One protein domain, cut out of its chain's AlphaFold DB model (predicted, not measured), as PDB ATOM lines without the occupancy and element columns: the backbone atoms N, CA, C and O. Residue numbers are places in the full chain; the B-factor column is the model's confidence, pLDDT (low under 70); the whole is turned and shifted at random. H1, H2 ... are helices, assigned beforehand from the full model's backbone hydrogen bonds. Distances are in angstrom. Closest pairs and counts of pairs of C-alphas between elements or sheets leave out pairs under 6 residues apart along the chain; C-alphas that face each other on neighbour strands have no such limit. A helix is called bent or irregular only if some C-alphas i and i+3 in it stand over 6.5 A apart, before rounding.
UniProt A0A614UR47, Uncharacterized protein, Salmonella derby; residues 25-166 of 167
ATOM      1  N   ASP A  25     133.230 177.173 207.030       91.12
ATOM      2  CA  ASP A  25     134.279 178.189 206.920       91.12
ATOM      3  C   ASP A  25     135.213 178.152 208.134       91.12
ATOM      4  O   ASP A  25     136.436 178.117 207.980       91.12
ATOM      5  N   GLU A  26     134.653 178.000 209.337       91.69
ATOM      6  CA  GLU A  26     135.442 177.780 210.555       91.69
ATOM      7  C   GLU A  26     136.248 176.478 210.493       91.69
ATOM      8  O   GLU A  26     137.382 176.428 210.960       91.69
ATOM      9  N   LYS A  27     135.715 175.417 209.872       91.56
ATOM     10  CA  LYS A  27     136.458 174.163 209.680       91.56
ATOM     11  C   LYS A  27     137.647 174.321 208.742       91.56
ATOM     12  O   LYS A  27     138.697 173.744 209.016       91.56
ATOM     13  N   LYS A  28     137.495 175.082 207.654       93.00
ATOM     14  CA  LYS A  28     138.604 175.394 206.737       93.00
ATOM     15  C   LYS A  28     139.689 176.197 207.455       93.00
ATOM     16  O   LYS A  28     140.877 175.909 207.307       93.00
ATOM     17  N   LYS A  29     139.280 177.169 208.278       93.19
ATOM     18  CA  LYS A  29     140.195 177.933 209.133       93.19
ATOM     19  C   LYS A  29     140.922 177.017 210.121       93.19
ATOM     20  O   LYS A  29     142.148 177.044 210.168       93.19
ATOM     21  N   LEU A  30     140.188 176.149 210.817       93.31
ATOM     22  CA  LEU A  30     140.748 175.179 211.754       93.31
ATOM     23  C   LEU A  30     141.768 174.256 211.080       93.31
ATOM     24  O   LEU A  30     142.846 174.050 211.632       93.31
ATOM     25  N   SER A  31     141.473 173.719 209.890       94.38
ATOM     26  CA  SER A  31     142.438 172.874 209.176       94.38
ATOM     27  C   SER A  31     143.722 173.623 208.849       94.38
ATOM     28  O   SER A  31     144.797 173.070 209.044       94.38
ATOM     29  N   LYS A  32     143.622 174.886 208.414       94.56
ATOM     30  CA  LYS A  32     144.798 175.696 208.090       94.56
ATOM     31  C   LYS A  32     145.659 175.947 209.331       94.56
ATOM     32  O   LYS A  32     146.829 175.599 209.327       94.56
ATOM     33  N   ILE A  33     145.048 176.447 210.407       93.00
ATOM     34  CA  ILE A  33     145.732 176.739 211.678       93.00
ATOM     35  C   ILE A  33     146.371 175.471 212.262       93.00
ATOM     36  O   ILE A  33     147.499 175.509 212.739       93.00
ATOM     37  N   THR A  34     145.678 174.330 212.189       92.56
ATOM     38  CA  THR A  34     146.214 173.054 212.688       92.56
ATOM     39  C   THR A  34     147.417 172.598 211.863       92.56
ATOM     40  O   THR A  34     148.414 172.186 212.441       92.56
ATOM     41  N   ILE A  35     147.354 172.680 210.530       93.81
ATOM     42  CA  ILE A  35     148.481 172.321 209.655       93.81
ATOM     43  C   ILE A  35     149.682 173.234 209.928       93.81
ATOM     44  O   ILE A  35     150.793 172.735 210.092       93.81
ATOM     45  N   ASP A  36     149.453 174.544 210.035       92.81
ATOM     46  CA  ASP A  36     150.501 175.523 210.332       92.81
ATOM     47  C   ASP A  36     151.169 175.225 211.691       92.81
ATOM     48  O   ASP A  36     152.393 175.236 211.782       92.81
ATOM     49  N   TYR A  37     150.389 174.855 212.718       91.25
ATOM     50  CA  TYR A  37     150.905 174.449 214.032       91.25
ATOM     51  C   TYR A  37     151.683 173.121 213.998       91.25
ATOM     52  O   TYR A  37     152.716 172.968 214.650       91.25
ATOM     53  N   LEU A  38     151.205 172.132 213.236       91.38
ATOM     54  CA  LEU A  38     151.866 170.828 213.114       91.38
ATOM     55  C   LEU A  38     153.205 170.922 212.372       91.38
ATOM     56  O   LEU A  38     154.138 170.193 212.713       91.38
ATOM     57  N   ASN A  39     153.310 171.835 211.407       92.31
ATOM     58  CA  ASN A  39     154.532 172.092 210.646       92.31
ATOM     59  C   ASN A  39     155.531 173.003 211.378       92.31
ATOM     60  O   ASN A  39     156.631 173.211 210.880       92.31
ATOM     61  N   ASP A  40     155.176 173.551 212.542       88.75
ATOM     62  CA  ASP A  40     156.066 174.416 213.314       88.75
ATOM     63  C   ASP A  40     157.075 173.587 214.123       88.75
ATOM     64  O   ASP A  40     156.709 172.890 215.071       88.75
ATOM     65  N   ASP A  41     158.359 173.644 213.771       85.81
ATOM     66  CA  ASP A  41     159.426 172.895 214.453       85.81
ATOM     67  C   ASP A  41     159.649 173.328 215.912       85.81
ATOM     68  O   ASP A  41     160.216 172.579 216.710       85.81
ATOM     69  N   THR A  42     159.164 174.511 216.302       85.31
ATOM     70  CA  THR A  42     159.285 175.025 217.675       85.31
ATOM     71  C   THR A  42     158.204 174.482 218.619       85.31
ATOM     72  O   THR A  42     158.363 174.538 219.847       85.31
ATOM     73  N   ALA A  43     157.120 173.926 218.066       84.81
ATOM     74  CA  ALA A  43     156.004 173.385 218.829       84.81
ATOM     75  C   ALA A  43     156.347 172.001 219.433       84.81
ATOM     76  O   ALA A  43     156.788 171.097 218.716       84.81
ATOM     77  N   PRO A  44     156.119 171.777 220.745       84.69
ATOM     78  CA  PRO A  44     156.393 170.496 221.389       84.69
ATOM     79  C   PRO A  44     155.605 169.344 220.752       84.69
ATOM     80  O   PRO A  44     154.394 169.455 220.556       84.69
ATOM     81  N   SER A  45     156.251 168.195 220.531       84.56
ATOM     82  CA  SER A  45     155.614 167.003 219.940       84.56
ATOM     83  C   SER A  45     154.342 166.571 220.680       84.56
ATOM     84  O   SER A  45     153.321 166.307 220.052       84.56
ATOM     85  N   LYS A  46     154.349 166.608 222.020       81.31
ATOM     86  CA  LYS A  46     153.160 166.310 222.838       81.31
ATOM     87  C   LYS A  46     151.983 167.253 222.537       81.31
ATOM     88  O   LYS A  46     150.841 166.808 222.497       81.31
ATOM     89  N   MET A  47     152.246 168.543 222.320       83.06
ATOM     90  CA  MET A  47     151.202 169.525 222.001       83.06
ATOM     91  C   MET A  47     150.677 169.345 220.574       83.06
ATOM     92  O   MET A  47     149.484 169.528 220.338       83.06
ATOM     93  N   LYS A  48     151.532 168.921 219.634       86.94
ATOM     94  CA  LYS A  48     151.124 168.550 218.270       86.94
ATOM     95  C   LYS A  48     150.153 167.365 218.269       86.94
ATOM     96  O   LYS A  48     149.107 167.446 217.627       86.94
ATOM     97  N   ASP A  49     150.433 166.323 219.055       87.62
ATOM     98  CA  ASP A  49     149.526 165.175 219.215       87.62
ATOM     99  C   ASP A  49     148.155 165.610 219.762       87.62
ATOM    100  O   ASP A  49     147.106 165.207 219.254       87.62
ATOM    101  N   MET A  50     148.151 166.486 220.772       85.31
ATOM    102  CA  MET A  50     146.925 167.045 221.349       85.31
ATOM    103  C   MET A  50     146.152 167.910 220.351       85.31
ATOM    104  O   MET A  50     144.929 167.802 220.266       85.31
ATOM    105  N   ALA A  51     146.847 168.751 219.583       89.00
ATOM    106  CA  ALA A  51     146.247 169.598 218.558       89.00
ATOM    107  C   ALA A  51     145.576 168.744 217.476       89.00
ATOM    108  O   ALA A  51     144.423 168.989 217.116       89.00
ATOM    109  N   TYR A  52     146.256 167.687 217.027       90.50
ATOM    110  CA  TYR A  52     145.720 166.734 216.062       90.50
ATOM    111  C   TYR A  52     144.502 165.974 216.607       90.50
ATOM    112  O   TYR A  52     143.476 165.864 215.930       90.50
ATOM    113  N   PHE A  53     144.560 165.503 217.855       88.62
ATOM    114  CA  PHE A  53     143.421 164.845 218.495       88.62
ATOM    115  C   PHE A  53     142.206 165.778 218.603       88.62
ATOM    116  O   PHE A  53     141.090 165.396 218.239       88.62
ATOM    117  N   SER A  54     142.417 167.021 219.039       88.75
ATOM    118  CA  SER A  54     141.359 168.032 219.131       88.75
ATOM    119  C   SER A  54     140.783 168.403 217.764       88.75
ATOM    120  O   SER A  54     139.571 168.582 217.644       88.75
ATOM    121  N   TYR A  55     141.611 168.447 216.716       91.62
ATOM    122  CA  TYR A  55     141.165 168.631 215.335       91.62
ATOM    123  C   TYR A  55     140.205 167.516 214.890       91.62
ATOM    124  O   TYR A  55     139.105 167.797 214.403       91.62
ATOM    125  N   LEU A  56     140.567 166.247 215.122       90.56
ATOM    126  CA  LEU A  56     139.692 165.104 214.830       90.56
ATOM    127  C   LEU A  56     138.399 165.148 215.664       90.56
ATOM    128  O   LEU A  56     137.316 164.797 215.181       90.56
ATOM    129  N   GLY A  57     138.506 165.604 216.912       86.75
ATOM    130  CA  GLY A  57     137.399 165.774 217.848       86.75
ATOM    131  C   GLY A  57     136.405 166.867 217.451       86.75
ATOM    132  O   GLY A  57     135.199 166.661 217.579       86.75
ATOM    133  N   ALA A  58     136.868 167.984 216.877       86.44
ATOM    134  CA  ALA A  58     136.041 169.136 216.487       86.44
ATOM    135  C   ALA A  58     134.888 168.780 215.527       86.44
ATOM    136  O   ALA A  58     133.889 169.490 215.397       86.44
ATOM    137  N   GLY A  59     135.013 167.652 214.824       78.50
ATOM    138  CA  GLY A  59     133.985 167.111 213.950       78.50
ATOM    139  C   GLY A  59     132.825 166.399 214.659       78.50
ATOM    140  O   GLY A  59     131.835 166.088 213.984       78.50
ATOM    141  N   LYS A  60     132.911 166.121 215.960       86.38
ATOM    142  CA  LYS A  60     131.980 165.251 216.685       86.38
ATOM    143  C   LYS A  60     131.146 166.051 217.685       86.38
ATOM    144  O   LYS A  60     131.685 166.789 218.497       86.38
ATOM    145  N   TRP A  61     129.828 165.854 217.657       83.38
ATOM    146  CA  TRP A  61     128.873 166.596 218.496       83.38
ATOM    147  C   TRP A  61     129.089 166.401 220.006       83.38
ATOM    148  O   TRP A  61     128.750 167.281 220.789       83.38
ATOM    149  N   TRP A  62     129.663 165.264 220.408       84.50
ATOM    150  CA  TRP A  62     129.940 164.929 221.804       84.50
ATOM    151  C   TRP A  62     131.282 165.464 222.316       84.50
ATOM    152  O   TRP A  62     131.458 165.564 223.523       84.50
ATOM    153  N   PHE A  63     132.219 165.841 221.437       85.50
ATOM    154  CA  PHE A  63     133.582 166.197 221.842       85.50
ATOM    155  C   PHE A  63     133.609 167.403 222.785       85.50
ATOM    156  O   PHE A  63     134.135 167.315 223.891       85.50
ATOM    157  N   PHE A  64     132.990 168.511 222.376       86.62
ATOM    158  CA  PHE A  64     132.959 169.730 223.180       86.62
ATOM    159  C   PHE A  64     132.202 169.550 224.515       86.62
ATOM    160  O   PHE A  64     132.774 169.889 225.549       86.62
ATOM    161  N   PRO A  65     130.998 168.936 224.554       88.31
ATOM    162  CA  PRO A  65     130.347 168.558 225.812       88.31
ATOM    163  C   PRO A  65     131.232 167.738 226.754       88.31
ATOM    164  O   PRO A  65     131.301 168.036 227.945       88.31
ATOM    165  N   THR A  66     131.940 166.730 226.235       86.69
ATOM    166  CA  THR A  66     132.842 165.903 227.044       86.69
ATOM    167  C   THR A  66     133.977 166.733 227.638       86.69
ATOM    168  O   THR A  66     134.251 166.610 228.829       86.69
ATOM    169  N   VAL A  67     134.595 167.624 226.855       86.12
ATOM    170  CA  VAL A  67     135.651 168.519 227.354       86.12
ATOM    171  C   VAL A  67     135.117 169.446 228.451       86.12
ATOM    172  O   VAL A  67     135.735 169.561 229.510       86.12
ATOM    173  N   CYS A  68     133.944 170.046 228.239       86.81
ATOM    174  CA  CYS A  68     133.273 170.917 229.205       86.81
ATOM    175  C   CYS A  68     132.974 170.222 230.541       86.81
ATOM    176  O   CYS A  68     133.160 170.824 231.596       86.81
ATOM    177  N   LEU A  69     132.531 168.962 230.511       87.00
ATOM    178  CA  LEU A  69     132.239 168.192 231.723       87.00
ATOM    179  C   LEU A  69     133.506 167.705 232.436       87.00
ATOM    180  O   LEU A  69     133.557 167.692 233.664       87.00
ATOM    181  N   LEU A  70     134.533 167.303 231.684       83.12
ATOM    182  CA  LEU A  70     135.764 166.765 232.263       83.12
ATOM    183  C   LEU A  70     136.685 167.855 232.827       83.12
ATOM    184  O   LEU A  70     137.372 167.597 233.812       83.12
ATOM    185  N   ALA A  71     136.690 169.067 232.264       81.12
ATOM    186  CA  ALA A  71     137.532 170.182 232.723       81.12
ATOM    187  C   ALA A  71     137.441 170.465 234.235       81.12
ATOM    188  O   ALA A  71     138.484 170.464 234.895       81.12
ATOM    189  N   PRO A  72     136.250 170.648 234.832       78.12
ATOM    190  CA  PRO A  72     136.123 170.865 236.272       78.12
ATOM    191  C   PRO A  72     136.505 169.632 237.105       78.12
ATOM    192  O   PRO A  72     137.079 169.780 238.184       78.12
ATOM    193  N   ILE A  73     136.250 168.416 236.610       80.31
ATOM    194  CA  ILE A  73     136.631 167.167 237.294       80.31
ATOM    195  C   ILE A  73     138.155 167.060 237.377       80.31
ATOM    196  O   ILE A  73     138.720 166.793 238.437       80.31
ATOM    197  N   VAL A  74     138.842 167.326 236.269       78.12
ATOM    198  CA  VAL A  74     140.304 167.344 236.222       78.12
ATOM    199  C   VAL A  74     140.860 168.459 237.108       78.12
ATOM    200  O   VAL A  74     141.831 168.229 237.833       78.12
ATOM    201  N   LEU A  75     140.209 169.627 237.141       73.62
ATOM    202  CA  LEU A  75     140.577 170.721 238.041       73.62
ATOM    203  C   LEU A  75     140.511 170.285 239.510       73.62
ATOM    204  O   LEU A  75     141.409 170.639 240.269       73.62
ATOM    205  N   LEU A  76     139.520 169.482 239.913       74.19
ATOM    206  CA  LEU A  76     139.428 168.906 241.261       74.19
ATOM    207  C   LEU A  76     140.522 167.866 241.546       74.19
ATOM    208  O   LEU A  76     141.145 167.906 242.606       74.19
ATOM    209  N   LEU A  77     140.770 166.949 240.610       73.81
ATOM    210  CA  LEU A  77     141.635 165.783 240.832       73.81
ATOM    211  C   LEU A  77     143.132 166.077 240.688       73.81
ATOM    212  O   LEU A  77     143.958 165.361 241.262       73.81
ATOM    213  N   THR A  78     143.503 167.119 239.942       69.25
ATOM    214  CA  THR A  78     144.913 167.470 239.744       69.25
ATOM    215  C   THR A  78     145.518 167.932 241.068       69.25
ATOM    216  O   THR A  78     145.149 168.982 241.610       69.25
ATOM    217  N   LYS A  79     146.443 167.131 241.610       58.38
ATOM    218  CA  LYS A  79     147.296 167.504 242.748       58.38
ATOM    219  C   LYS A  79     148.387 168.452 242.241       58.38
ATOM    220  O   LYS A  79     148.988 168.161 241.211       58.38
ATOM    221  N   GLU A  80     148.702 169.521 242.980       56.28
ATOM    222  CA  GLU A  80     149.714 170.553 242.636       56.28
ATOM    223  C   GLU A  80     151.150 170.013 242.369       56.28
ATOM    224  O   GLU A  80     152.065 170.785 242.105       56.28
ATOM    225  N   LYS A  81     151.385 168.691 242.422       44.81
ATOM    226  CA  LYS A  81     152.701 168.062 242.219       44.81
ATOM    227  C   LYS A  81     153.232 168.154 240.787       44.81
ATOM    228  O   LYS A  81     154.439 168.019 240.602       44.81
ATOM    229  N   HIS A  82     152.378 168.388 239.795       45.47
ATOM    230  CA  HIS A  82     152.834 168.784 238.468       45.47
ATOM    231  C   HIS A  82     152.687 170.299 238.363       45.47
ATOM    232  O   HIS A  82     151.548 170.773 238.374       45.47
ATOM    233  N   PRO A  83     153.788 171.076 238.298       44.75
ATOM    234  CA  PRO A  83     153.663 172.478 237.945       44.75
ATOM    235  C   PRO A  83     152.899 172.522 236.623       44.75
ATOM    236  O   PRO A  83     153.262 171.808 235.684       44.75
ATOM    237  N   ALA A  84     151.809 173.295 236.587       51.91
ATOM    238  CA  ALA A  84     151.104 173.573 235.345       51.91
ATOM    239  C   ALA A  84     152.167 173.893 234.284       51.91
ATOM    240  O   ALA A  84     153.082 174.668 234.601       51.91
ATOM    241  N   PRO A  85     152.126 173.273 233.086       53.41
ATOM    242  CA  PRO A  85     153.055 173.645 232.032       53.41
ATOM    243  C   PRO A  85     152.984 175.164 231.924       53.41
ATOM    244  O   PRO A  85     151.886 175.723 231.857       53.41
ATOM    245  N   SER A  86     154.130 175.837 232.068       52.31
ATOM    246  CA  SER A  86     154.147 177.297 232.093       52.31
ATOM    247  C   SER A  86     153.378 177.795 230.869       52.31
ATOM    248  O   SER A  86     153.463 177.180 229.806       52.31
ATOM    249  N   ASN A  87     152.607 178.881 230.986       55.91
ATOM    250  CA  ASN A  87     151.838 179.405 229.844       55.91
ATOM    251  C   ASN A  87     152.720 179.592 228.588       55.91
ATOM    252  O   ASN A  87     152.234 179.471 227.471       55.91
ATOM    253  N   GLN A  88     154.030 179.803 228.772       56.50
ATOM    254  CA  GLN A  88     155.036 179.837 227.708       56.50
ATOM    255  C   GLN A  88     155.234 178.499 226.973       56.50
ATOM    256  O   GLN A  88     155.481 178.494 225.776       56.50
ATOM    257  N   LEU A  89     155.143 177.364 227.667       59.03
ATOM    258  CA  LEU A  89     155.254 176.020 227.089       59.03
ATOM    259  C   LEU A  89     153.975 175.592 226.361       59.03
ATOM    260  O   LEU A  89     154.060 174.850 225.385       59.03
ATOM    261  N   ILE A  90     152.812 176.060 226.826       63.09
ATOM    262  CA  ILE A  90     151.514 175.826 226.173       63.09
ATOM    263  C   ILE A  90     151.421 176.639 224.880       63.09
ATOM    264  O   ILE A  90     151.071 176.096 223.840       63.09
ATOM    265  N   ASN A  91     151.813 177.911 224.916       65.62
ATOM    266  CA  ASN A  91     151.720 178.806 223.762       65.62
ATOM    267  C   ASN A  91     152.948 178.755 222.842       65.62
ATOM    268  O   ASN A  91     153.149 179.670 222.050       65.62
ATOM    269  N   LYS A  92     153.772 177.702 222.924       64.31
ATOM    270  CA  LYS A  92     154.931 177.547 222.041       64.31
ATOM    271  C   LYS A  92     154.485 177.250 220.607       64.31
ATOM    272  O   LYS A  92     153.856 176.221 220.351       64.31
ATOM    273  N   GLY A  93     154.859 178.166 219.725       62.12
ATOM    274  CA  GLY A  93     154.729 178.153 218.276       62.12
ATOM    275  C   GLY A  93     155.082 179.557 217.783       62.12
ATOM    276  O   GLY A  93     154.678 180.545 218.394       62.12
ATOM    277  N   ASP A  94     155.910 179.649 216.753       72.50
ATOM    278  CA  ASP A  94     156.518 180.901 216.297       72.50
ATOM    279  C   ASP A  94     155.501 181.751 215.518       72.50
ATOM    280  O   ASP A  94     155.480 182.977 215.603       72.50
ATOM    281  N   LYS A  95     154.596 181.081 214.789       74.44
ATOM    282  CA  LYS A  95     153.544 181.723 213.977       74.44
ATOM    283  C   LYS A  95     152.127 181.466 214.473       74.44
ATOM    284  O   LYS A  95     151.247 182.294 214.248       74.44
ATOM    285  N   VAL A  96     151.894 180.310 215.090       82.12
ATOM    286  CA  VAL A  96     150.579 179.861 215.557       82.12
ATOM    287  C   VAL A  96     150.766 179.221 216.921       82.12
ATOM    288  O   VAL A  96     151.608 178.343 217.073       82.12
ATOM    289  N   SER A  97     149.988 179.635 217.913       86.88
ATOM    290  CA  SER A  97     150.033 179.039 219.246       86.88
ATOM    291  C   SER A  97     149.060 177.861 219.363       86.88
ATOM    292  O   SER A  97     148.058 177.776 218.650       86.88
ATOM    293  N   PHE A  98     149.303 176.952 220.312       84.81
ATOM    294  CA  PHE A  98     148.353 175.871 220.615       84.81
ATOM    295  C   PHE A  98     146.964 176.414 220.983       84.81
ATOM    296  O   PHE A  98     145.938 175.815 220.653       84.81
ATOM    297  N   GLN A  99     146.933 177.567 221.655       84.94
ATOM    298  CA  GLN A  99     145.703 178.242 222.039       84.94
ATOM    299  C   GLN A  99     144.877 178.653 220.813       84.94
ATOM    300  O   GLN A  99     143.671 178.426 220.815       84.94
ATOM    301  N   ASP A 100     145.512 179.115 219.732       87.94
ATOM    302  CA  ASP A 100     144.816 179.455 218.483       87.94
ATOM    303  C   ASP A 100     144.126 178.235 217.856       87.94
ATOM    304  O   ASP A 100     143.011 178.331 217.329       87.94
ATOM    305  N   VAL A 101     144.762 177.059 217.944       89.12
ATOM    306  CA  VAL A 101     144.153 175.796 217.504       89.12
ATOM    307  C   VAL A 101     142.918 175.496 218.353       89.12
ATOM    308  O   VAL A 101     141.854 175.199 217.806       89.12
ATOM    309  N   MET A 102     143.026 175.590 219.682       89.19
ATOM    310  CA  MET A 102     141.907 175.298 220.586       89.19
ATOM    311  C   MET A 102     140.751 176.284 220.413       89.19
ATOM    312  O   MET A 102     139.601 175.854 220.322       89.19
ATOM    313  N   ASP A 103     141.031 177.577 220.274       89.62
ATOM    314  CA  ASP A 103     140.016 178.604 220.034       89.62
ATOM    315  C   ASP A 103     139.286 178.350 218.708       89.62
ATOM    316  O   ASP A 103     138.055 178.438 218.628       89.62
ATOM    317  N   SER A 104     140.014 177.923 217.672       90.06
ATOM    318  CA  SER A 104     139.409 177.530 216.400       90.06
ATOM    319  C   SER A 104     138.559 176.255 216.521       90.06
ATOM    320  O   SER A 104     137.479 176.185 215.926       90.06
ATOM    321  N   VAL A 105     138.965 175.273 217.337       89.38
ATOM    322  CA  VAL A 105     138.152 174.082 217.654       89.38
ATOM    323  C   VAL A 105     136.848 174.477 218.350       89.38
ATOM    324  O   VAL A 105     135.779 173.971 217.991       89.38
ATOM    325  N   VAL A 106     136.902 175.394 219.320       88.88
ATOM    326  CA  VAL A 106     135.704 175.902 220.004       88.88
ATOM    327  C   VAL A 106     134.790 176.633 219.022       88.88
ATOM    328  O   VAL A 106     133.588 176.361 219.010       88.88
ATOM    329  N   SER A 107     135.344 177.479 218.147       89.50
ATOM    330  CA  SER A 107     134.588 178.203 217.114       89.50
ATOM    331  C   SER A 107     133.790 177.257 216.209       89.50
ATOM    332  O   SER A 107     132.580 177.427 216.031       89.50
ATOM    333  N   VAL A 108     134.424 176.182 215.719       90.94
ATOM    334  CA  VAL A 108     133.751 175.150 214.908       90.94
ATOM    335  C   VAL A 108     132.571 174.529 215.656       90.94
ATOM    336  O   VAL A 108     131.493 174.360 215.079       90.94
ATOM    337  N   ASN A 109     132.751 174.193 216.935       88.94
ATOM    338  CA  ASN A 109     131.691 173.591 217.743       88.94
ATOM    339  C   ASN A 109     130.547 174.579 218.007       88.94
ATOM    340  O   ASN A 109     129.387 174.219 217.813       88.94
ATOM    341  N   MET A 110     130.866 175.833 218.340       88.44
ATOM    342  CA  MET A 110     129.886 176.898 218.566       88.44
ATOM    343  C   MET A 110     129.046 177.195 217.322       88.44
ATOM    344  O   MET A 110     127.840 177.387 217.438       88.44
ATOM    345  N   LYS A 111     129.634 177.187 216.118       90.06
ATOM    346  CA  LYS A 111     128.864 177.372 214.874       90.06
ATOM    347  C   LYS A 111     128.028 176.150 214.510       90.06
ATOM    348  O   LYS A 111     126.899 176.285 214.046       90.06
ATOM    349  N   ARG A 112     128.563 174.946 214.717       87.75
ATOM    350  CA  ARG A 112     127.904 173.705 214.290       87.75
ATOM    351  C   ARG A 112     126.788 173.256 215.231       87.75
ATOM    352  O   ARG A 112     125.817 172.654 214.773       87.75
ATOM    353  N   HIS A 113     126.952 173.497 216.527       88.56
ATOM    354  CA  HIS A 113     126.064 173.037 217.590       88.56
ATOM    355  C   HIS A 113     125.822 174.144 218.637       88.56
ATOM    356  O   HIS A 113     126.062 173.909 219.821       88.56
ATOM    357  N   PRO A 114     125.317 175.333 218.248       86.19
ATOM    358  CA  PRO A 114     125.311 176.517 219.115       86.19
ATOM    359  C   PRO A 114     124.569 176.298 220.433       86.19
ATOM    360  O   PRO A 114     125.101 176.612 221.492       86.19
ATOM    361  N   VAL A 115     123.381 175.687 220.398       87.00
ATOM    362  CA  VAL A 115     122.585 175.419 221.610       87.00
ATOM    363  C   VAL A 115     123.337 174.502 222.577       87.00
ATOM    364  O   VAL A 115     123.508 174.840 223.745       87.00
ATOM    365  N   ILE A 116     123.834 173.361 222.086       87.38
ATOM    366  CA  ILE A 116     124.561 172.387 222.913       87.38
ATOM    367  C   ILE A 116     125.826 173.040 223.478       87.38
ATOM    368  O   ILE A 116     126.077 172.963 224.678       87.38
ATOM    369  N   SER A 117     126.604 173.716 222.637       85.94
ATOM    370  CA  SER A 117     127.853 174.344 223.046       85.94
ATOM    371  C   SER A 117     127.641 175.440 224.094       85.94
ATOM    372  O   SER A 117     128.366 175.457 225.084       85.94
ATOM    373  N   ILE A 118     126.627 176.298 223.956       88.94
ATOM    374  CA  ILE A 118     126.318 177.331 224.958       88.94
ATOM    375  C   ILE A 118     125.899 176.694 226.290       88.94
ATOM    376  O   ILE A 118     126.426 177.067 227.337       88.94
ATOM    377  N   CYS A 119     125.004 175.700 226.260       90.50
ATOM    378  CA  CYS A 119     124.556 175.015 227.474       90.50
ATOM    379  C   CYS A 119     125.723 174.352 228.219       90.50
ATOM    380  O   CYS A 119     125.885 174.558 229.421       90.50
ATOM    381  N   PHE A 120     126.564 173.590 227.518       89.69
ATOM    382  CA  PHE A 120     127.696 172.904 228.144       89.69
ATOM    383  C   PHE A 120     128.808 173.859 228.581       89.69
ATOM    384  O   PHE A 120     129.434 173.609 229.610       89.69
ATOM    385  N   ALA A 121     129.024 174.972 227.875       87.19
ATOM    386  CA  ALA A 121     129.950 176.010 228.320       87.19
ATOM    387  C   ALA A 121     129.479 176.660 229.632       87.19
ATOM    388  O   ALA A 121     130.271 176.803 230.561       87.19
ATOM    389  N   ALA A 122     128.186 176.981 229.751       89.00
ATOM    390  CA  ALA A 122     127.617 177.520 230.986       89.00
ATOM    391  C   ALA A 122     127.732 176.524 232.153       89.00
ATOM    392  O   ALA A 122     128.166 176.894 233.244       89.00
ATOM    393  N   ILE A 123     127.416 175.245 231.910       89.19
ATOM    394  CA  ILE A 123     127.585 174.171 232.901       89.19
ATOM    395  C   ILE A 123     129.054 174.051 233.326       89.19
ATOM    396  O   ILE A 123     129.330 173.955 234.519       89.19
ATOM    397  N   ALA A 124     130.000 174.096 232.382       87.25
ATOM    398  CA  ALA A 124     131.425 174.024 232.691       87.25
ATOM    399  C   ALA A 124     131.866 175.163 233.615       87.25
ATOM    400  O   ALA A 124     132.554 174.907 234.598       87.25
ATOM    401  N   ILE A 125     131.427 176.400 233.348       87.25
ATOM    402  CA  ILE A 125     131.730 177.560 234.198       87.25
ATOM    403  C   ILE A 125     131.186 177.343 235.614       87.25
ATOM    404  O   ILE A 125     131.931 177.495 236.581       87.25
ATOM    405  N   LEU A 126     129.920 176.936 235.747       88.69
ATOM    406  CA  LEU A 126     129.302 176.673 237.050       88.69
ATOM    407  C   LEU A 126     130.049 175.577 237.820       88.69
ATOM    408  O   LEU A 126     130.396 175.763 238.986       88.69
ATOM    409  N   LEU A 127     130.355 174.458 237.161       87.00
ATOM    410  CA  LEU A 127     131.099 173.356 237.766       87.00
ATOM    411  C   LEU A 127     132.532 173.755 238.135       87.00
ATOM    412  O   LEU A 127     133.031 173.324 239.171       87.00
ATOM    413  N   SER A 128     133.199 174.588 237.332       83.00
ATOM    414  CA  SER A 128     134.532 175.104 237.652       83.00
ATOM    415  C   SER A 128     134.514 176.031 238.864       83.00
ATOM    416  O   SER A 128     135.404 175.923 239.704       83.00
ATOM    417  N   ILE A 129     133.496 176.886 239.006       85.25
ATOM    418  CA  ILE A 129     133.318 177.721 240.205       85.25
ATOM    419  C   ILE A 129     133.155 176.833 241.440       85.25
ATOM    420  O   ILE A 129     133.879 177.015 242.419       85.25
ATOM    421  N   VAL A 130     132.266 175.837 241.379       86.44
ATOM    422  CA  VAL A 130     132.069 174.878 242.477       86.44
ATOM    423  C   VAL A 130     133.374 174.152 242.800       86.44
ATOM    424  O   VAL A 130     133.766 174.101 243.961       86.44
ATOM    425  N   ALA A 131     134.100 173.668 241.790       82.94
ATOM    426  CA  ALA A 131     135.368 172.971 241.968       82.94
ATOM    427  C   ALA A 131     136.435 173.824 242.674       82.94
ATOM    428  O   ALA A 131     137.130 173.342 243.573       82.94
ATOM    429  N   ILE A 132     136.554 175.097 242.286       79.88
ATOM    430  CA  ILE A 132     137.468 176.047 242.924       79.88
ATOM    431  C   ILE A 132     137.044 176.277 244.378       79.88
ATOM    432  O   ILE A 132     137.880 176.143 245.269       79.88
ATOM    433  N   LEU A 133     135.760 176.552 244.635       82.50
ATOM    434  CA  LEU A 133     135.237 176.764 245.989       82.50
ATOM    435  C   LEU A 133     135.467 175.546 246.890       82.50
ATOM    436  O   LEU A 133     135.929 175.705 248.018       82.50
ATOM    437  N   THR A 134     135.221 174.332 246.389       81.25
ATOM    438  CA  THR A 134     135.518 173.086 247.104       81.25
ATOM    439  C   THR A 134     137.004 173.007 247.448       81.25
ATOM    440  O   THR A 134     137.359 172.811 248.607       81.25
ATOM    441  N   LYS A 135     137.904 173.225 246.482       75.06
ATOM    442  CA  LYS A 135     139.346 173.184 246.751       75.06
ATOM    443  C   LYS A 135     139.810 174.252 247.756       75.06
ATOM    444  O   LYS A 135     140.700 173.957 248.554       75.06
ATOM    445  N   VAL A 136     139.215 175.449 247.750       76.50
ATOM    446  CA  VAL A 136     139.481 176.491 248.761       76.50
ATOM    447  C   VAL A 136     138.994 176.039 250.142       76.50
ATOM    448  O   VAL A 136     139.754 176.106 251.104       76.50
ATOM    449  N   ALA A 137     137.762 175.533 250.242       78.38
ATOM    450  CA  ALA A 137     137.146 175.129 251.507       78.38
ATOM    451  C   ALA A 137     137.874 173.958 252.190       78.38
ATOM    452  O   ALA A 137     137.992 173.933 253.410       78.38
ATOM    453  N   PHE A 138     138.412 173.015 251.412       75.75
ATOM    454  CA  PHE A 138     139.178 171.871 251.924       75.75
ATOM    455  C   PHE A 138     140.682 172.167 252.114       75.75
ATOM    456  O   PHE A 138     141.480 171.241 252.256       75.75
ATOM    457  N   GLY A 139     141.093 173.444 252.111       62.16
ATOM    458  CA  GLY A 139     142.478 173.858 252.391       62.16
ATOM    459  C   GLY A 139     143.498 173.439 251.324       62.16
ATOM    460  O   GLY A 139     144.700 173.414 251.587       62.16
ATOM    461  N   GLY A 140     143.037 173.088 250.121       58.28
ATOM    462  CA  GLY A 140     143.840 172.485 249.057       58.28
ATOM    463  C   GLY A 140     144.452 173.464 248.053       58.28
ATOM    464  O   GLY A 140     144.898 173.011 247.002       58.28
ATOM    465  N   ILE A 141     144.446 174.777 248.315       51.22
ATOM    466  CA  ILE A 141     144.959 175.785 247.374       51.22
ATOM    467  C   ILE A 141     145.991 176.682 248.058       51.22
ATOM    468  O   ILE A 141     145.638 177.510 248.895       51.22
ATOM    469  N   LYS A 142     147.255 176.584 247.619       50.50
ATOM    470  CA  LYS A 142     148.217 177.698 247.718       50.50
ATOM    471  C   LYS A 142     148.223 178.549 246.438       50.50
ATOM    472  O   LYS A 142     148.611 179.713 246.508       50.50
ATOM    473  N   LYS A 143     147.771 178.017 245.287       53.34
ATOM    474  CA  LYS A 143     147.593 178.764 244.022       53.34
ATOM    475  C   LYS A 143     146.392 178.270 243.208       53.34
ATOM    476  O   LYS A 143     146.241 177.076 242.979       53.34
ATOM    477  N   ILE A 144     145.558 179.196 242.731       54.38
ATOM    478  CA  ILE A 144     144.403 178.895 241.871       54.38
ATOM    479  C   ILE A 144     144.916 178.302 240.541       54.38
ATOM    480  O   ILE A 144     145.658 178.990 239.834       54.38
ATOM    481  N   PRO A 145     144.567 177.051 240.180       54.69
ATOM    482  CA  PRO A 145     144.951 176.482 238.892       54.69
ATOM    483  C   PRO A 145     144.248 177.231 237.754       54.69
ATOM    484  O   PRO A 145     143.059 177.542 237.843       54.69
ATOM    485  N   SER A 146     144.975 177.525 236.673       55.53
ATOM    486  CA  SER A 146     144.388 178.206 235.520       55.53
ATOM    487  C   SER A 146     143.423 177.276 234.774       55.53
ATOM    488  O   SER A 146     143.674 176.079 234.594       55.53
ATOM    489  N   PHE A 147     142.307 177.837 234.308       54.84
ATOM    490  CA  PHE A 147     141.300 177.110 233.531       54.84
ATOM    491  C   PHE A 147     141.896 176.503 232.246       54.84
ATOM    492  O   PHE A 147     141.634 175.345 231.928       54.84
ATOM    493  N   SER A 148     142.797 177.238 231.579       54.94
ATOM    494  CA  SER A 148     143.518 176.783 230.378       54.94
ATOM    495  C   SER A 148     144.344 175.508 230.624       54.94
ATOM    496  O   SER A 148     144.252 174.547 229.860       54.94
ATOM    497  N   SER A 149     145.056 175.421 231.756       59.81
ATOM    498  CA  SER A 149     145.808 174.210 232.124       59.81
ATOM    499  C   SER A 149     144.896 173.001 232.347       59.81
ATOM    500  O   SER A 149     145.291 171.870 232.071       59.81
ATOM    501  N   SER A 150     143.676 173.219 232.843       59.03
ATOM    502  CA  SER A 150     142.723 172.137 233.123       59.03
ATOM    503  C   SER A 150     142.155 171.542 231.837       59.03
ATOM    504  O   SER A 150     142.076 170.321 231.718       59.03
ATOM    505  N   ILE A 151     141.846 172.382 230.843       64.62
ATOM    506  CA  ILE A 151     141.443 171.929 229.501       64.62
ATOM    507  C   ILE A 151     142.544 171.061 228.880       64.62
ATOM    508  O   ILE A 151     142.262 170.006 228.314       64.62
ATOM    509  N   LEU A 152     143.808 171.455 229.042       65.31
ATOM    510  CA  LEU A 152     144.940 170.713 228.492       65.31
ATOM    511  C   LEU A 152     145.084 169.318 229.121       65.31
ATOM    512  O   LEU A 152     145.278 168.334 228.413       65.31
ATOM    513  N   HIS A 153     144.906 169.205 230.438       68.25
ATOM    514  CA  HIS A 153     144.902 167.912 231.127       68.25
ATOM    515  C   HIS A 153     143.719 167.018 230.728       68.25
ATOM    516  O   HIS A 153     143.880 165.801 230.653       68.25
ATOM    517  N   VAL A 154     142.549 167.591 230.429       69.50
ATOM    518  CA  VAL A 154     141.416 166.826 229.882       69.50
ATOM    519  C   VAL A 154     141.757 166.242 228.523       69.50
ATOM    520  O   VAL A 154     141.506 165.062 228.287       69.50
ATOM    521  N   ILE A 155     142.341 167.050 227.638       68.38
ATOM    522  CA  ILE A 155     142.734 166.600 226.301       68.38
ATOM    523  C   ILE A 155     143.798 165.495 226.412       68.38
ATOM    524  O   ILE A 155     143.683 164.481 225.727       68.38
ATOM    525  N   ASP A 156     144.765 165.623 227.332       73.06
ATOM    526  CA  ASP A 156     145.778 164.587 227.612       73.06
ATOM    527  C   ASP A 156     145.140 163.276 228.079       73.06
ATOM    528  O   ASP A 156     145.479 162.186 227.612       73.06
ATOM    529  N   PHE A 157     144.183 163.386 228.999       70.56
ATOM    530  CA  PHE A 157     143.466 162.251 229.558       70.56
ATOM    531  C   PHE A 157     142.632 161.535 228.489       70.56
ATOM    532  O   PHE A 157     142.715 160.313 228.357       70.56
ATOM    533  N   MET A 158     141.888 162.286 227.672       70.94
ATOM    534  CA  MET A 158     141.105 161.737 226.561       70.94
ATOM    535  C   MET A 158     141.995 161.063 225.510       70.94
ATOM    536  O   MET A 158     141.673 159.968 225.050       70.94
ATOM    537  N   HIS A 159     143.131 161.675 225.168       70.50
ATOM    538  CA  HIS A 159     144.107 161.092 224.250       70.50
ATOM    539  C   HIS A 159     144.702 159.785 224.803       70.50
ATOM    540  O   HIS A 159     144.779 158.779 224.095       70.50
ATOM    541  N   THR A 160     145.059 159.762 226.091       70.31
ATOM    542  CA  THR A 160     145.611 158.573 226.760       70.31
ATOM    543  C   THR A 160     144.604 157.423 226.804       70.31
ATOM    544  O   THR A 160     144.967 156.278 226.531       70.31
ATOM    545  N   LEU A 161     143.329 157.712 227.090       65.31
ATOM    546  CA  LEU A 161     142.253 156.717 227.031       65.31
ATOM    547  C   LEU A 161     142.045 156.182 225.608       65.31
ATOM    548  O   LEU A 161     141.880 154.976 225.431       65.31
ATOM    549  N   GLY A 162     142.115 157.053 224.597       55.84
ATOM    550  CA  GLY A 162     142.026 156.663 223.189       55.84
ATOM    551  C   GLY A 162     143.140 155.703 222.760       55.84
ATOM    552  O   GLY A 162     142.855 154.687 222.132       55.84
ATOM    553  N   LYS A 163     144.395 155.961 223.161       60.78
ATOM    554  CA  LYS A 163     145.528 155.052 222.892       60.78
ATOM    555  C   LYS A 163     145.353 153.679 223.543       60.78
ATOM    556  O   LYS A 163     145.683 152.670 222.931       60.78
ATOM    557  N   LYS A 164     144.818 153.634 224.766       55.31
ATOM    558  CA  LYS A 164     144.625 152.389 225.525       55.31
ATOM    559  C   LYS A 164     143.506 151.497 224.976       55.31
ATOM    560  O   LYS A 164     143.501 150.313 225.262       55.31
ATOM    561  N   SER A 165     142.569 152.063 224.212       48.22
ATOM    562  CA  SER A 165     141.458 151.329 223.590       48.22
ATOM    563  C   SER A 165     141.816 150.676 222.245       48.22
ATOM    564  O   SER A 165     140.994 149.939 221.706       48.22
ATOM    565  N   HIS A 166     142.992 150.977 221.684       44.25
ATOM    566  CA  HIS A 166     143.480 150.459 220.398       44.25
ATOM    567  C   HIS A 166     144.686 149.506 220.539       44.25
ATOM    568  O   HIS A 166     145.301 149.161 219.530       44.25
TER     569      HIS A 166
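AT A GLANCE: This is residues 25 to 166 of the 167 residues of an uncharacterized protein of Salmonella derby (UniProt A0A614UR47). Two groups of helices meet at one end and open as a V: a triangular bundle of H1, H2 and H5 makes one arm, and the side-by-side pair H3 and H6 the other. H7 stands between the arms of the V and runs about perpendicular to both, packing on H3 with residues 147 to 155 and on H2 with residues 155 to 159, while its residues 160 to 164 run on past them. The printed part has 142 residues with seven named helices, H1 to H7 in chain order, and no named strand, an all helix domain. It is compact, with a radius of gyration of the C-alphas of 15.3 A and spans of 45 by 36 by 31 A.

IN THESE COORDINATES: Find C-alpha 25 at (134.279, 178.189, 206.920); from there H1 runs through residues 25 to 38, 20.0 A. H2 takes residues 45 to 57, 18.4 A, and H3 residues 63 to 77, 20.6 A. H3 is irregular, but only just: C-alphas 69 and 72 are 6.6 A apart. H4 is short, residues 87 to 90. H5 follows at residues 98 to 112, 21.5 A. Find C-alpha 114 at (125.311, 176.517, 219.115), where H6, the longest helix, begins its residues 114 to 137, 34.5 A. H7, residues 147 to 164, 26.2 A, ends with C-alpha 164 at (144.625, 152.389, 225.525).

HOW THE PARTS SIT: Begin with the bundle, three helices that touch one another at shallow tilts. H1 and H2 form a helical hairpin, opposite ways at 18 degrees, closest at the C-alphas of Leu 38 and Lys 48, 5.7 A. H1 and H5 run opposite ways at 20 degrees, with C-alphas 26 and 108 closest, 5.4 A. H2 and H5 run the same way at 4 degrees; C-alphas 51 and 101 are closest, 6.6 A. H5 and H6 touch only at the corner, and only just, with 3 pairs of C-alphas within 8 A; the closest are 110 and 117, 5.5 A. H3 and H6 touch, the same way at a shallow tilt of 1 degrees, closest at C-alphas 72 and 128, 4.7 A. H7 touches H3 with residues 147 to 155 alone, about perpendicular, but only just, at 72 degrees; C-alphas 71 and 151 are closest, 5.4 A. H7 touches H2 with residues 155 to 159 alone, about perpendicular at 82 degrees, with C-alphas 50 and 155 closest, 6.5 A. H4 touches no helix, but H4 and H7 are near each other. H1 and H6 are apart. Every O i to N i+4 pair is within hydrogen-bond range in H1, H2, H5, H6 and H7; H3 has 9 of 11, and H4 is too short for such a pair.

THE WHOLE: The two C-alphas farthest apart, those of Asp 25 and Gly 139, are 46.4 A apart. The printed part has no cut, and no link is long; those from H2 to H3 and from H5 to H6 are tight. Mean pLDDT of the printed part is 77.8; look for values under 70 at residues 78 to 93, 139 to 155 and 161 to 166.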